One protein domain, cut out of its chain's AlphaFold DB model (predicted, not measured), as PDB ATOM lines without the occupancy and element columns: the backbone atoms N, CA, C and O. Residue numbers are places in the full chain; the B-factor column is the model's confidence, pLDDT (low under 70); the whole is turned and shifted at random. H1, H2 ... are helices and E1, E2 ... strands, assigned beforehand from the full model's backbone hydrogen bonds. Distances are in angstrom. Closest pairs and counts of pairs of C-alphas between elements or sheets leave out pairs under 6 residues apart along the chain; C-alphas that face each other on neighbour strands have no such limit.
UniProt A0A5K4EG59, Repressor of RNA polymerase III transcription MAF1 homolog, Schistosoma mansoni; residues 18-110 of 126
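Overview. This is residues 18 to 110 of the 126 residues of the protein "Repressor of RNA polymerase III transcription MAF1 homolog" of Schistosoma mansoni (UniProt A0A5K4EG59). A twisted antiparallel sheet, in order E1 E2 E3 E4, has H1 packed over one face; H2 folds back from H1 as a helical hairpin and only grazes the sheet. The 93 printed residues, of mixed class, run E1 H1 H2 E2 E3 E4, compact, with radius of gyration of the C-alphas 13.9 A and spans of 36 by 34 by 19 A.

Arrangement. E1, residues 22 to 25, pairs with E2, residues 67 to 71: N 23 and O 70 are 2.9 A apart. E2, E3 at 84 to 94 and E4 at 99 to 108 form a meander, each strand the antiparallel neighbour of the one before, with N 69 to O 91 2.9 A and N 90 to O 103 2.8 A. H1, residues 28 to 42, is on the sheet at a height of 9.8 A. H2, residues 46 to 61, touches H1; the closest C-alphas, of Ser 40 and Tyr 46, are 5.5 A apart. O i to N i+4 pairs within hydrogen-bond range are 10 of 11 in H1 and 10 of 12 in H2.

Along the chain. E1 begins at C-alpha 22 (18.837, -18.914, -30.303). H1 measures 21.1 A, H2 20.7 A, E3 29.0 A; E4, 28.8 A, ends at C-alpha 108 (2.933, -8.269, -41.088).

Size, cuts and confidence. The printed part has no cut. E2 to E3 is a long link; pLDDT is under 70 at residues 74 to 83 and 110.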
ATOM      1  N   ARG A  18      12.836 -23.217 -28.439       77.14
ATOM      2  CA  ARG A  18      13.921 -24.170 -28.168       77.14
ATOM      3  C   ARG A  18      15.263 -23.450 -28.123       77.14
ATOM      4  O   ARG A  18      15.467 -22.438 -28.785       77.14
ATOM      5  N   SER A  19      16.217 -23.954 -27.340       83.34
ATOM      6  CA  SER A  19      17.506 -23.264 -27.178       83.34
ATOM      7  C   SER A  19      18.342 -23.216 -28.461       83.34
ATOM      8  O   SER A  19      19.178 -22.329 -28.595       83.34
ATOM      9  N   ASP A  20      18.139 -24.162 -29.379       85.20
ATOM     10  CA  ASP A  20      18.786 -24.216 -30.695       85.20
ATOM     11  C   ASP A  20      18.253 -23.163 -31.684       85.20
ATOM     12  O   ASP A  20      18.940 -22.843 -32.648       85.20
ATOM     13  N   GLU A  21      17.105 -22.543 -31.396       86.25
ATOM     14  CA  GLU A  21      16.563 -21.404 -32.162       86.25
ATOM     15  C   GLU A  21      17.229 -20.071 -31.772       86.25
ATOM     16  O   GLU A  21      16.994 -19.027 -32.387       86.25
ATOM     17  N   PHE A  22      18.076 -20.078 -30.737       90.04
ATOM     18  CA  PHE A  22      18.837 -18.914 -30.303       90.04
ATOM     19  C   PHE A  22      20.286 -19.000 -30.763       90.04
ATOM     20  O   PHE A  22      20.974 -20.001 -30.577       90.04
ATOM     21  N   CYS A  23      20.792 -17.890 -31.288       92.46
ATOM     22  CA  CYS A  23      22.194 -17.745 -31.658       92.46
ATOM     23  C   CYS A  23      22.823 -16.578 -30.903       92.46
ATOM     24  O   CYS A  23      22.201 -15.533 -30.730       92.46
ATOM     25  N   LEU A  24      24.057 -16.763 -30.438       95.49
ATOM     26  CA  LEU A  24      24.834 -15.690 -29.829       95.49
ATOM     27  C   LEU A  24      25.427 -14.811 -30.933       95.49
ATOM     28  O   LEU A  24      26.144 -15.307 -31.799       95.49
ATOM     29  N   GLU A  25      25.168 -13.514 -30.857       95.63
ATOM     30  CA  GLU A  25      25.719 -12.522 -31.771       95.63
ATOM     31  C   GLU A  25      27.041 -11.977 -31.211       95.63
ATOM     32  O   GLU A  25      27.067 -11.490 -30.075       95.63
ATOM     33  N   PRO A  26      28.150 -12.060 -31.968       89.61
ATOM     34  CA  PRO A  26      29.475 -11.740 -31.442       89.61
ATOM     35  C   PRO A  26      29.718 -10.233 -31.319       89.61
ATOM     36  O   PRO A  26      30.393  -9.792 -30.394       89.61
ATOM     37  N   GLU A  27      29.165  -9.445 -32.242       94.16
ATOM     38  CA  GLU A  27      29.552  -8.053 -32.442       94.16
ATOM     39  C   GLU A  27      28.340  -7.120 -32.414       94.16
ATOM     40  O   GLU A  27      27.468  -7.162 -33.287       94.16
ATOM     41  N   LEU A  28      28.317  -6.203 -31.443       96.80
ATOM     42  CA  LEU A  28      27.249  -5.206 -31.304       96.80
ATOM     43  C   LEU A  28      27.079  -4.352 -32.567       96.80
ATOM     44  O   LEU A  28      25.956  -3.990 -32.917       96.80
ATOM     45  N   TRP A  29      28.178  -3.991 -33.235       96.59
ATOM     46  CA  TRP A  29      28.116  -3.132 -34.418       96.59
ATOM     47  C   TRP A  29      27.371  -3.817 -35.570       96.59
ATOM     48  O   TRP A  29      26.609  -3.151 -36.271       96.59
ATOM     49  N   LEU A  30      27.529  -5.137 -35.720       96.24
ATOM     50  CA  LEU A  30      26.847  -5.916 -36.750       96.24
ATOM     51  C   LEU A  30      25.345  -5.977 -36.470       96.24
ATOM     52  O   LEU A  30      24.546  -5.717 -37.366       96.24
ATOM     53  N   VAL A  31      24.967  -6.218 -35.210       97.30
ATOM     54  CA  VAL A  31      23.563  -6.201 -34.768       97.30
ATOM     55  C   VAL A  31      22.936  -4.826 -35.007       97.30
ATOM     56  O   VAL A  31      21.854  -4.727 -35.583       97.30
ATOM     57  N   LYS A  32      23.632  -3.744 -34.635       97.43
ATOM     58  CA  LYS A  32      23.180  -2.369 -34.899       97.43
ATOM     59  C   LYS A  32      23.010  -2.088 -36.388       97.43
ATOM     60  O   LYS A  32      22.019  -1.474 -36.770       97.43
ATOM     61  N   HIS A  33      23.958  -2.527 -37.215       97.03
ATOM     62  CA  HIS A  33      23.886  -2.356 -38.663       97.03
ATOM     63  C   HIS A  33      22.686  -3.103 -39.256       97.03
ATOM     64  O   HIS A  33      21.940  -2.523 -40.042       97.03
ATOM     65  N   TYR A  34      22.459  -4.350 -38.832       95.74
ATOM     66  CA  TYR A  34      21.307  -5.142 -39.263       95.74
ATOM     67  C   TYR A  34      19.982  -4.497 -38.864       95.74
ATOM     68  O   TYR A  34      19.133  -4.295 -39.729       95.74
ATOM     69  N   ILE A  35      19.825  -4.111 -37.593       96.84
ATOM     70  CA  ILE A  35      18.625  -3.412 -37.112       96.84
ATOM     71  C   ILE A  35      18.425  -2.117 -37.896       96.84
ATOM     72  O   ILE A  35      17.319  -1.848 -38.344       96.84
ATOM     73  N   SER A  36      19.485  -1.332 -38.106       96.97
ATOM     74  CA  SER A  36      19.378  -0.068 -38.831       96.97
ATOM     75  C   SER A  36      18.909  -0.268 -40.265       96.97
ATOM     76  O   SER A  36      18.015   0.442 -40.706       96.97
ATOM     77  N   ARG A  37      19.488  -1.240 -40.978       96.57
ATOM     78  CA  ARG A  37      19.111  -1.560 -42.358       96.57
ATOM     79  C   ARG A  37      17.696  -2.121 -42.450       96.57
ATOM     80  O   ARG A  37      16.986  -1.839 -43.406       96.57
ATOM     81  N   PHE A  38      17.307  -2.946 -41.485       94.58
ATOM     82  CA  PHE A  38      15.965  -3.503 -41.429       94.58
ATOM     83  C   PHE A  38      14.943  -2.389 -41.167       94.58
ATOM     84  O   PHE A  38      13.996  -2.217 -41.929       94.58
ATOM     85  N   CYS A  39      15.159  -1.579 -40.132       96.31
ATOM     86  CA  CYS A  39      14.240  -0.511 -39.764       96.31
ATOM     87  C   CYS A  39      14.183   0.614 -40.802       96.31
ATOM     88  O   CYS A  39      13.098   1.129 -41.022       96.31
ATOM     89  N   SER A  40      15.272   0.954 -41.501       95.83
ATOM     90  CA  SER A  40      15.229   1.968 -42.574       95.83
ATOM     91  C   SER A  40      14.293   1.592 -43.732       95.83
ATOM     92  O   SER A  40      13.898   2.452 -44.509       95.83
ATOM     93  N   ILE A  41      13.962   0.304 -43.886       94.25
ATOM     94  CA  ILE A  41      13.025  -0.170 -44.914       94.25
ATOM     95  C   ILE A  41      11.577  -0.086 -44.416       94.25
ATOM     96  O   ILE A  41      10.687   0.254 -45.190       94.25
ATOM     97  N   TYR A  42      11.335  -0.422 -43.145       92.83
ATOM     98  CA  TYR A  42       9.988  -0.702 -42.631       92.83
ATOM     99  C   TYR A  42       9.473   0.285 -41.575       92.83
ATOM    100  O   TYR A  42       8.302   0.223 -41.209       92.83
ATOM    101  N   VAL A  43      10.318   1.176 -41.057       93.75
ATOM    102  CA  VAL A  43       9.968   2.153 -40.020       93.75
ATOM    103  C   VAL A  43      10.151   3.554 -40.591       93.75
ATOM    104  O   VAL A  43      11.275   3.976 -40.861       93.75
ATOM    105  N   ASP A  44       9.043   4.278 -40.762       94.40
ATOM    106  CA  ASP A  44       9.068   5.653 -41.266       94.40
ATOM    107  C   ASP A  44       9.973   6.536 -40.395       94.40
ATOM    108  O   ASP A  44       9.872   6.527 -39.164       94.40
ATOM    109  N   LYS A  45      10.865   7.291 -41.047       94.74
ATOM    110  CA  LYS A  45      11.832   8.204 -40.409       94.74
ATOM    111  C   LYS A  45      12.685   7.539 -39.325       94.74
ATOM    112  O   LYS A  45      13.022   8.161 -38.311       94.74
ATOM    113  N   TYR A  46      13.056   6.273 -39.520       97.04
ATOM    114  CA  TYR A  46      13.940   5.576 -38.589       97.04
ATOM    115  C   TYR A  46      15.251   6.335 -38.355       97.04
ATOM    116  O   TYR A  46      15.742   6.354 -37.230       97.04
ATOM    117  N   GLU A  47      15.803   6.988 -39.375       96.12
ATOM    118  CA  GLU A  47      17.055   7.743 -39.290       96.12
ATOM    119  C   GLU A  47      16.980   8.892 -38.273       96.12
ATOM    120  O   GLU A  47      17.962   9.147 -37.571       96.12
ATOM    121  N   ASP A  48      15.815   9.531 -38.138       97.52
ATOM    122  CA  ASP A  48      15.573  10.597 -37.162       97.52
ATOM    123  C   ASP A  48      15.369  10.026 -35.745       97.52
ATOM    124  O   ASP A  48      15.808  10.609 -34.750       97.52
ATOM    125  N   LEU A  49      14.726   8.857 -35.642       96.56
ATOM    126  CA  LEU A  49      14.452   8.164 -34.377       96.56
ATOM    127  C   LEU A  49      15.700   7.481 -33.790       96.56
ATOM    128  O   LEU A  49      15.894   7.454 -32.568       96.56
ATOM    129  N   ALA A  50      16.543   6.908 -34.648       97.63
ATOM    130  CA  ALA A  50      17.624   6.007 -34.273       97.63
ATOM    131  C   ALA A  50      18.611   6.605 -33.252       97.63
ATOM    132  O   ALA A  50      18.945   5.897 -32.296       97.63
ATOM    133  N   PRO A  51      19.065   7.874 -33.358       98.06
ATOM    134  CA  PRO A  51      19.988   8.450 -32.383       98.06
ATOM    135  C   PRO A  51      19.405   8.484 -30.968       98.06
ATOM    136  O   PRO A  51      20.087   8.115 -30.010       98.06
ATOM    137  N   HIS A  52      18.139   8.888 -30.831       97.99
ATOM    138  CA  HIS A  52      17.472   8.936 -29.533       97.99
ATOM    139  C   HIS A  52      17.226   7.529 -28.984       97.99
ATOM    140  O   HIS A  52      17.573   7.252 -27.836       97.99
ATOM    141  N   LEU A  53      16.716   6.620 -29.823       97.45
ATOM    142  CA  LEU A  53      16.480   5.224 -29.456       97.45
ATOM    143  C   LEU A  53      17.756   4.560 -28.921       97.45
ATOM    144  O   LEU A  53      17.766   3.993 -27.828       97.45
ATOM    145  N   TRP A  54      18.862   4.662 -29.663       97.77
ATOM    146  CA  TRP A  54      20.126   4.046 -29.265       97.77
ATOM    147  C   TRP A  54      20.789   4.730 -28.074       97.77
ATOM    148  O   TRP A  54      21.533   4.061 -27.354       97.77
ATOM    149  N   LYS A  55      20.520   6.020 -27.847       98.27
ATOM    150  CA  LYS A  55      20.938   6.713 -26.627       98.27
ATOM    151  C   LYS A  55      20.226   6.136 -25.407       98.27
ATOM    152  O   LYS A  55      20.904   5.698 -24.486       98.27
ATOM    153  N   VAL A  56      18.896   6.042 -25.440       98.50
ATOM    154  CA  VAL A  56      18.102   5.476 -24.333       98.50
ATOM    155  C   VAL A  56      18.501   4.025 -24.060       98.50
ATOM    156  O   VAL A  56      18.744   3.654 -22.916       98.50
ATOM    157  N   ILE A  57      18.664   3.207 -25.105       98.42
ATOM    158  CA  ILE A  57      19.169   1.834 -24.953       98.42
ATOM    159  C   ILE A  57      20.578   1.832 -24.323       98.42
ATOM    160  O   ILE A  57      20.883   0.998 -23.469       98.42
ATOM    161  N   GLY A  58      21.448   2.762 -24.727       98.38
ATOM    162  CA  GLY A  58      22.774   2.961 -24.139       98.38
ATOM    163  C   GLY A  58      22.720   3.210 -22.633       98.38
ATOM    164  O   GLY A  58      23.366   2.480 -21.875       98.38
ATOM    165  N   ASP A  59      21.912   4.186 -22.232       98.43
ATOM    166  CA  ASP A  59      21.753   4.631 -20.848       98.43
ATOM    167  C   ASP A  59      21.120   3.536 -19.967       98.43
ATOM    168  O   ASP A  59      21.545   3.324 -18.831       98.43
ATOM    169  N   GLU A  60      20.159   2.772 -20.499       98.17
ATOM    170  CA  GLU A  60      19.399   1.796 -19.710       98.17
ATOM    171  C   GLU A  60      20.037   0.406 -19.601       98.17
ATOM    172  O   GLU A  60      19.807  -0.297 -18.610       98.17
ATOM    173  N   ILE A  61      20.810  -0.048 -20.593       98.10
ATOM    174  CA  ILE A  61      21.362  -1.416 -20.556       98.10
ATOM    175  C   ILE A  61      22.831  -1.535 -20.955       98.10
ATOM    176  O   ILE A  61      23.425  -2.596 -20.754       98.10
ATOM    177  N   SER A  62      23.454  -0.464 -21.454       98.12
ATOM    178  CA  SER A  62      24.853  -0.475 -21.903       98.12
ATOM    179  C   SER A  62      25.147  -1.641 -22.869       98.12
ATOM    180  O   SER A  62      25.809  -2.611 -22.489       98.12
ATOM    181  N   PRO A  63      24.687  -1.582 -24.136       97.81
ATOM    182  CA  PRO A  63      24.768  -2.699 -25.084       97.81
ATOM    183  C   PRO A  63      26.167  -3.284 -25.285       97.81
ATOM    184  O   PRO A  63      26.297  -4.478 -25.527       97.81
ATOM    185  N   ALA A  64      27.219  -2.473 -25.142       96.53
ATOM    186  CA  ALA A  64      28.609  -2.923 -25.253       96.53
ATOM    187  C   ALA A  64      29.030  -3.907 -24.141       96.53
ATOM    188  O   ALA A  64      30.033  -4.598 -24.278       96.53
ATOM    189  N   GLN A  65      28.274  -3.974 -23.043       97.23
ATOM    190  CA  GLN A  65      28.471  -4.911 -21.931       97.23
ATOM    191  C   GLN A  65      27.438  -6.050 -21.932       97.23
ATOM    192  O   GLN A  65      27.375  -6.844 -20.989       97.23
ATOM    193  N   CYS A  66      26.597  -6.130 -22.965       98.18
ATOM    194  CA  CYS A  66      25.579  -7.161 -23.083       98.18
ATOM    195  C   CYS A  66      26.110  -8.390 -23.816       98.18
ATOM    196  O   CYS A  66      26.884  -8.284 -24.765       98.18
ATOM    197  N   ARG A  67      25.595  -9.563 -23.441       97.98
ATOM    198  CA  ARG A  67      25.523 -10.690 -24.379       97.98
ATOM    199  C   ARG A  67      24.276 -10.518 -25.222       97.98
ATOM    200  O   ARG A  67      23.204 -10.285 -24.662       97.98
ATOM    201  N   ILE A  68      24.434 -10.606 -26.535       98.36
ATOM    202  CA  ILE A  68      23.361 -10.358 -27.489       98.36
ATOM    203  C   ILE A  68      22.984 -11.688 -28.126       98.36
ATOM    204  O   ILE A  68      23.852 -12.401 -28.617       98.36
ATOM    205  N   TYR A  69      21.703 -12.028 -28.096       96.02
ATOM    206  CA  TYR A  69      21.180 -13.242 -28.710       96.02
ATOM    207  C   TYR A  69      20.161 -12.875 -29.778       96.02
ATOM    208  O   TYR A  69      19.289 -12.050 -29.516       96.02
ATOM    209  N   SER A  70      20.242 -13.493 -30.950       93.61
ATOM    210  CA  SER A  70      19.162 -13.477 -31.937       93.61
ATOM    211  C   SER A  70      18.258 -14.685 -31.714       93.61
ATOM    212  O   SER A  70      18.776 -15.798 -31.591       93.61
ATOM    213  N   TYR A  71      16.946 -14.493 -31.735       88.36
ATOM    214  CA  TYR A  71      15.980 -15.576 -31.883       88.36
ATOM    215  C   TYR A  71      15.601 -15.724 -33.358       88.36
ATOM    216  O   TYR A  71      15.132 -14.771 -33.986       88.36
ATOM    217  N   ARG A  72      15.862 -16.908 -33.910       83.03
ATOM    218  CA  ARG A  72      15.634 -17.274 -35.310       83.03
ATOM    219  C   ARG A  72      14.932 -18.637 -35.320       83.03
ATOM    220  O   ARG A  72      15.633 -19.647 -35.361       83.03
ATOM    221  N   PRO A  73      13.594 -18.676 -35.206       75.00
ATOM    222  CA  PRO A  73      12.869 -19.940 -35.225       75.00
ATOM    223  C   PRO A  73      13.057 -20.628 -36.579       75.00
ATOM    224  O   PRO A  73      13.201 -19.966 -37.612       75.00
ATOM    225  N   ASP A  74      13.077 -21.960 -36.577       65.74
ATOM    226  CA  ASP A  74      13.108 -22.716 -37.824       65.74
ATOM    227  C   ASP A  74      11.786 -22.491 -38.573       65.74
ATOM    228  O   ASP A  74      10.713 -22.507 -37.977       65.74
ATOM    229  N   HIS A  75      11.839 -22.344 -39.902       60.07
ATOM    230  CA  HIS A  75      10.651 -22.103 -40.741       60.07
ATOM    231  C   HIS A  75       9.521 -23.136 -40.558       60.07
ATOM    232  O   HIS A  75       8.387 -22.865 -40.931       60.07
ATOM    233  N   LEU A  76       9.830 -24.322 -40.022       57.78
ATOM    234  CA  LEU A  76       8.860 -25.383 -39.741       57.78
ATOM    235  C   LEU A  76       8.231 -25.280 -38.343       57.78
ATOM    236  O   LEU A  76       7.138 -25.803 -38.146       57.78
ATOM    237  N   SER A  77       8.928 -24.675 -37.375       54.67
ATOM    238  CA  SER A  77       8.466 -24.537 -35.989       54.67
ATOM    239  C   SER A  77       7.885 -23.164 -35.683       54.67
ATOM    240  O   SER A  77       7.335 -23.003 -34.601       54.67
ATOM    241  N   ASP A  78       8.000 -22.193 -36.594       54.14
ATOM    242  CA  ASP A  78       7.587 -20.815 -36.352       54.14
ATOM    243  C   ASP A  78       6.066 -20.611 -36.541       54.14
ATOM    244  O   ASP A  78       5.619 -20.467 -37.689       54.14
ATOM    245  N   PRO A  79       5.256 -20.523 -35.460       53.29
ATOM    246  CA  PRO A  79       3.839 -20.179 -35.571       53.29
ATOM    247  C   PRO A  79       3.629 -18.742 -36.071       53.29
ATOM    248  O   PRO A  79       2.516 -18.381 -36.432       53.29
ATOM    249  N   TYR A  80       4.680 -17.913 -36.101       57.35
ATOM    250  CA  TYR A  80       4.626 -16.524 -36.552       57.35
ATOM    251  C   TYR A  80       5.008 -16.360 -38.027       57.35
ATOM    252  O   TYR A  80       4.902 -15.256 -38.561       57.35
ATOM    253  N   SER A  81       5.450 -17.429 -38.700       56.08
ATOM    254  CA  SER A  81       5.798 -17.380 -40.126       56.08
ATOM    255  C   SER A  81       4.577 -17.131 -41.019       56.08
ATOM    256  O   SER A  81       4.715 -16.578 -42.114       56.08
ATOM    257  N   SER A  82       3.370 -17.460 -40.545       60.83
ATOM    258  CA  SER A  82       2.115 -17.138 -41.221       60.83
ATOM    259  C   SER A  82       1.856 -15.631 -41.170       60.83
ATOM    260  O   SER A  82       1.349 -15.090 -40.193       60.83
ATOM    261  N   GLY A  83       2.244 -14.942 -42.242       62.84
ATOM    262  CA  GLY A  83       1.965 -13.523 -42.457       62.84
ATOM    263  C   GLY A  83       3.052 -12.552 -42.026       62.84
ATOM    264  O   GLY A  83       2.953 -11.369 -42.347       62.84
ATOM    265  N   CYS A  84       4.117 -13.029 -41.386       72.66
ATOM    266  CA  CYS A  84       5.301 -12.221 -41.128       72.66
ATOM    267  C   CYS A  84       6.210 -12.204 -42.366       72.66
ATOM    268  O   CYS A  84       6.858 -13.194 -42.699       72.66
ATOM    269  N   LEU A  85       6.268 -11.062 -43.050       77.10
ATOM    270  CA  LEU A  85       7.124 -10.848 -44.220       77.10
ATOM    271  C   LEU A  85       8.602 -10.797 -43.834       77.10
ATOM    272  O   LEU A  85       9.470 -11.265 -44.569       77.10
ATOM    273  N   ALA A  86       8.888 -10.182 -42.690       81.60
ATOM    274  CA  ALA A  86      10.233 -10.019 -42.176       81.60
ATOM    275  C   ALA A  86      10.179  -9.744 -40.672       81.60
ATOM    276  O   ALA A  86       9.300  -9.024 -40.192       81.60
ATOM    277  N   SER A  87      11.154 -10.252 -39.917       87.78
ATOM    278  CA  SER A  87      11.316  -9.882 -38.512       87.78
ATOM    279  C   SER A  87      12.766  -9.926 -38.054       87.78
ATOM    280  O   SER A  87      13.623 -10.548 -38.684       87.78
ATOM    281  N   PHE A  88      13.024  -9.280 -36.921       90.78
ATOM    282  CA  PHE A  88      14.188  -9.569 -36.095       90.78
ATOM    283  C   PHE A  88      13.766  -9.673 -34.634       90.78
ATOM    284  O   PHE A  88      12.813  -9.029 -34.206       90.78
ATOM    285  N   ASN A  89      14.511 -10.453 -33.854       90.62
ATOM    286  CA  ASN A  89      14.244 -10.682 -32.439       90.62
ATOM    287  C   ASN A  89      15.576 -10.739 -31.686       90.62
ATOM    288  O   ASN A  89      16.251 -11.768 -31.708       90.62
ATOM    289  N   TYR A  90      15.975  -9.646 -31.035       95.20
ATOM    290  CA  TYR A  90      17.234  -9.568 -30.294       95.20
ATOM    291  C   TYR A  90      17.011  -9.451 -28.789       95.20
ATOM    292  O   TYR A  90      16.224  -8.635 -28.317       95.20
ATOM    293  N   PHE A  91      17.780 -10.218 -28.021       94.65
ATOM    294  CA  PHE A  91      17.837 -10.145 -26.567       94.65
ATOM    295  C   PHE A  91      19.204  -9.632 -26.131       94.65
ATOM    296  O   PHE A  91      20.222 -10.286 -26.354       94.65
ATOM    297  N   PHE A  92      19.229  -8.486 -25.461       97.98
ATOM    298  CA  PHE A  92      20.422  -7.926 -24.836       97.98
ATOM    299  C   PHE A  92      20.373  -8.248 -23.349       97.98
ATOM    300  O   PHE A  92      19.487  -7.774 -22.641       97.98
ATOM    301  N   HIS A  93      21.316  -9.048 -22.864       97.49
ATOM    302  CA  HIS A  93      21.396  -9.409 -21.455       97.49
ATOM    303  C   HIS A  93      22.652  -8.816 -20.817       97.49
ATOM    304  O   HIS A  93      23.773  -9.254 -21.095       97.49
ATOM    305  N   ASN A  94      22.450  -7.857 -19.911       98.26
ATOM    306  CA  ASN A  94      23.506  -7.307 -19.070       98.26
ATOM    307  C   ASN A  94      23.459  -7.965 -17.685       98.26
ATOM    308  O   ASN A  94      22.598  -7.662 -16.854       98.26
ATOM    309  N   ARG A  95      24.417  -8.861 -17.427       96.04
ATOM    310  CA  ARG A  95      24.511  -9.593 -16.153       96.04
ATOM    311  C   ARG A  95      24.855  -8.683 -14.975       96.04
ATOM    312  O   ARG A  95      24.360  -8.923 -13.879       96.04
ATOM    313  N   CYS A  96      25.667  -7.648 -15.196       97.36
ATOM    314  CA  CYS A  96      26.082  -6.708 -14.154       97.36
ATOM    315  C   CYS A  96      24.903  -5.855 -13.673       97.36
ATOM    316  O   CYS A  96      24.717  -5.690 -12.472       97.36
ATOM    317  N   LEU A  97      24.064  -5.382 -14.601       97.66
ATOM    318  CA  LEU A  97      22.858  -4.613 -14.279       97.66
ATOM    319  C   LEU A  97      21.660  -5.493 -13.886       97.66
ATOM    320  O   LEU A  97      20.667  -4.971 -13.386       97.66
ATOM    321  N   ARG A  98      21.734  -6.815 -14.118       96.81
ATOM    322  CA  ARG A  98      20.612  -7.770 -14.001       96.81
ATOM    323  C   ARG A  98      19.403  -7.351 -14.849       96.81
ATOM    324  O   ARG A  98      18.258  -7.501 -14.426       96.81
ATOM    325  N   ARG A  99      19.668  -6.816 -16.045       96.66
ATOM    326  CA  ARG A  99      18.657  -6.305 -16.983       96.66
ATOM    327  C   ARG A  99      18.667  -7.105 -18.280       96.66
ATOM    328  O   ARG A  99      19.725  -7.540 -18.743       96.66
ATOM    329  N   VAL A 100      17.483  -7.260 -18.864       94.62
ATOM    330  CA  VAL A 100      17.280  -7.833 -20.196       94.62
ATOM    331  C   VAL A 100      16.431  -6.863 -21.006       94.62
ATOM    332  O   VAL A 100      15.379  -6.436 -20.535       94.62
ATOM    333  N   LEU A 101      16.886  -6.533 -22.211       95.47
ATOM    334  CA  LEU A 101      16.104  -5.827 -23.223       95.47
ATOM    335  C   LEU A 101      15.759  -6.828 -24.322       95.47
ATOM    336  O   LEU A 101      16.661  -7.420 -24.914       95.47
ATOM    337  N   PHE A 102      14.470  -6.990 -24.598       93.08
ATOM    338  CA  PHE A 102      13.993  -7.670 -25.792       93.08
ATOM    339  C   PHE A 102      13.617  -6.610 -26.829       93.08
ATOM    340  O   PHE A 102      12.740  -5.784 -26.578       93.08
ATOM    341  N   PHE A 103      14.321  -6.600 -27.958       94.11
ATOM    342  CA  PHE A 103      14.088  -5.682 -29.064       94.11
ATOM    343  C   PHE A 103      13.697  -6.486 -30.300       94.11
ATOM    344  O   PHE A 103      14.505  -7.228 -30.859       94.11
ATOM    345  N   SER A 104      12.446  -6.327 -30.714       90.66
ATOM    346  CA  SER A 104      11.876  -7.008 -31.863       90.66
ATOM    347  C   SER A 104      11.113  -6.043 -32.761       90.66
ATOM    348  O   SER A 104      10.605  -5.017 -32.300       90.66
ATOM    349  N   LEU A 105      11.049  -6.391 -34.041       90.16
ATOM    350  CA  LEU A 105      10.177  -5.786 -35.034       90.16
ATOM    351  C   LEU A 105       9.651  -6.901 -35.935       90.16
ATOM    352  O   LEU A 105      10.413  -7.779 -36.346       90.16
ATOM    353  N   ARG A 106       8.361  -6.838 -36.269       86.73
ATOM    354  CA  ARG A 106       7.716  -7.717 -37.247       86.73
ATOM    355  C   ARG A 106       7.013  -6.878 -38.293       86.73
ATOM    356  O   ARG A 106       6.373  -5.882 -37.960       86.73
ATOM    357  N   VAL A 107       7.123  -7.314 -39.536       85.84
ATOM    358  CA  VAL A 107       6.404  -6.756 -40.675       85.84
ATOM    359  C   VAL A 107       5.332  -7.763 -41.038       85.84
ATOM    360  O   VAL A 107       5.656  -8.871 -41.459       85.84
ATOM    361  N   LEU A 108       4.074  -7.400 -40.826       83.86
ATOM    362  CA  LEU A 108       2.933  -8.269 -41.088       83.86
ATOM    363  C   LEU A 108       2.302  -7.901 -42.433       83.86
ATOM    364  O   LEU A 108       2.335  -6.738 -42.835       83.86
ATOM    365  N   ASN A 109       1.752  -8.889 -43.131       75.01
ATOM    366  CA  ASN A 109       0.924  -8.654 -44.303       75.01
ATOM    367  C   ASN A 109      -0.507  -8.310 -43.862       75.01
ATOM    368  O   ASN A 109      -1.129  -9.089 -43.143       75.01
ATOM    369  N   ASP A 110      -1.017  -7.167 -44.319       66.62
ATOM    370  CA  ASP A 110      -2.323  -6.621 -43.923       66.62
ATOM    371  C   ASP A 110      -3.469  -7.589 -44.253       66.62
ATOM    372  O   ASP A 110      -4.376  -7.791 -43.456       66.62
TER     373      ASP A 110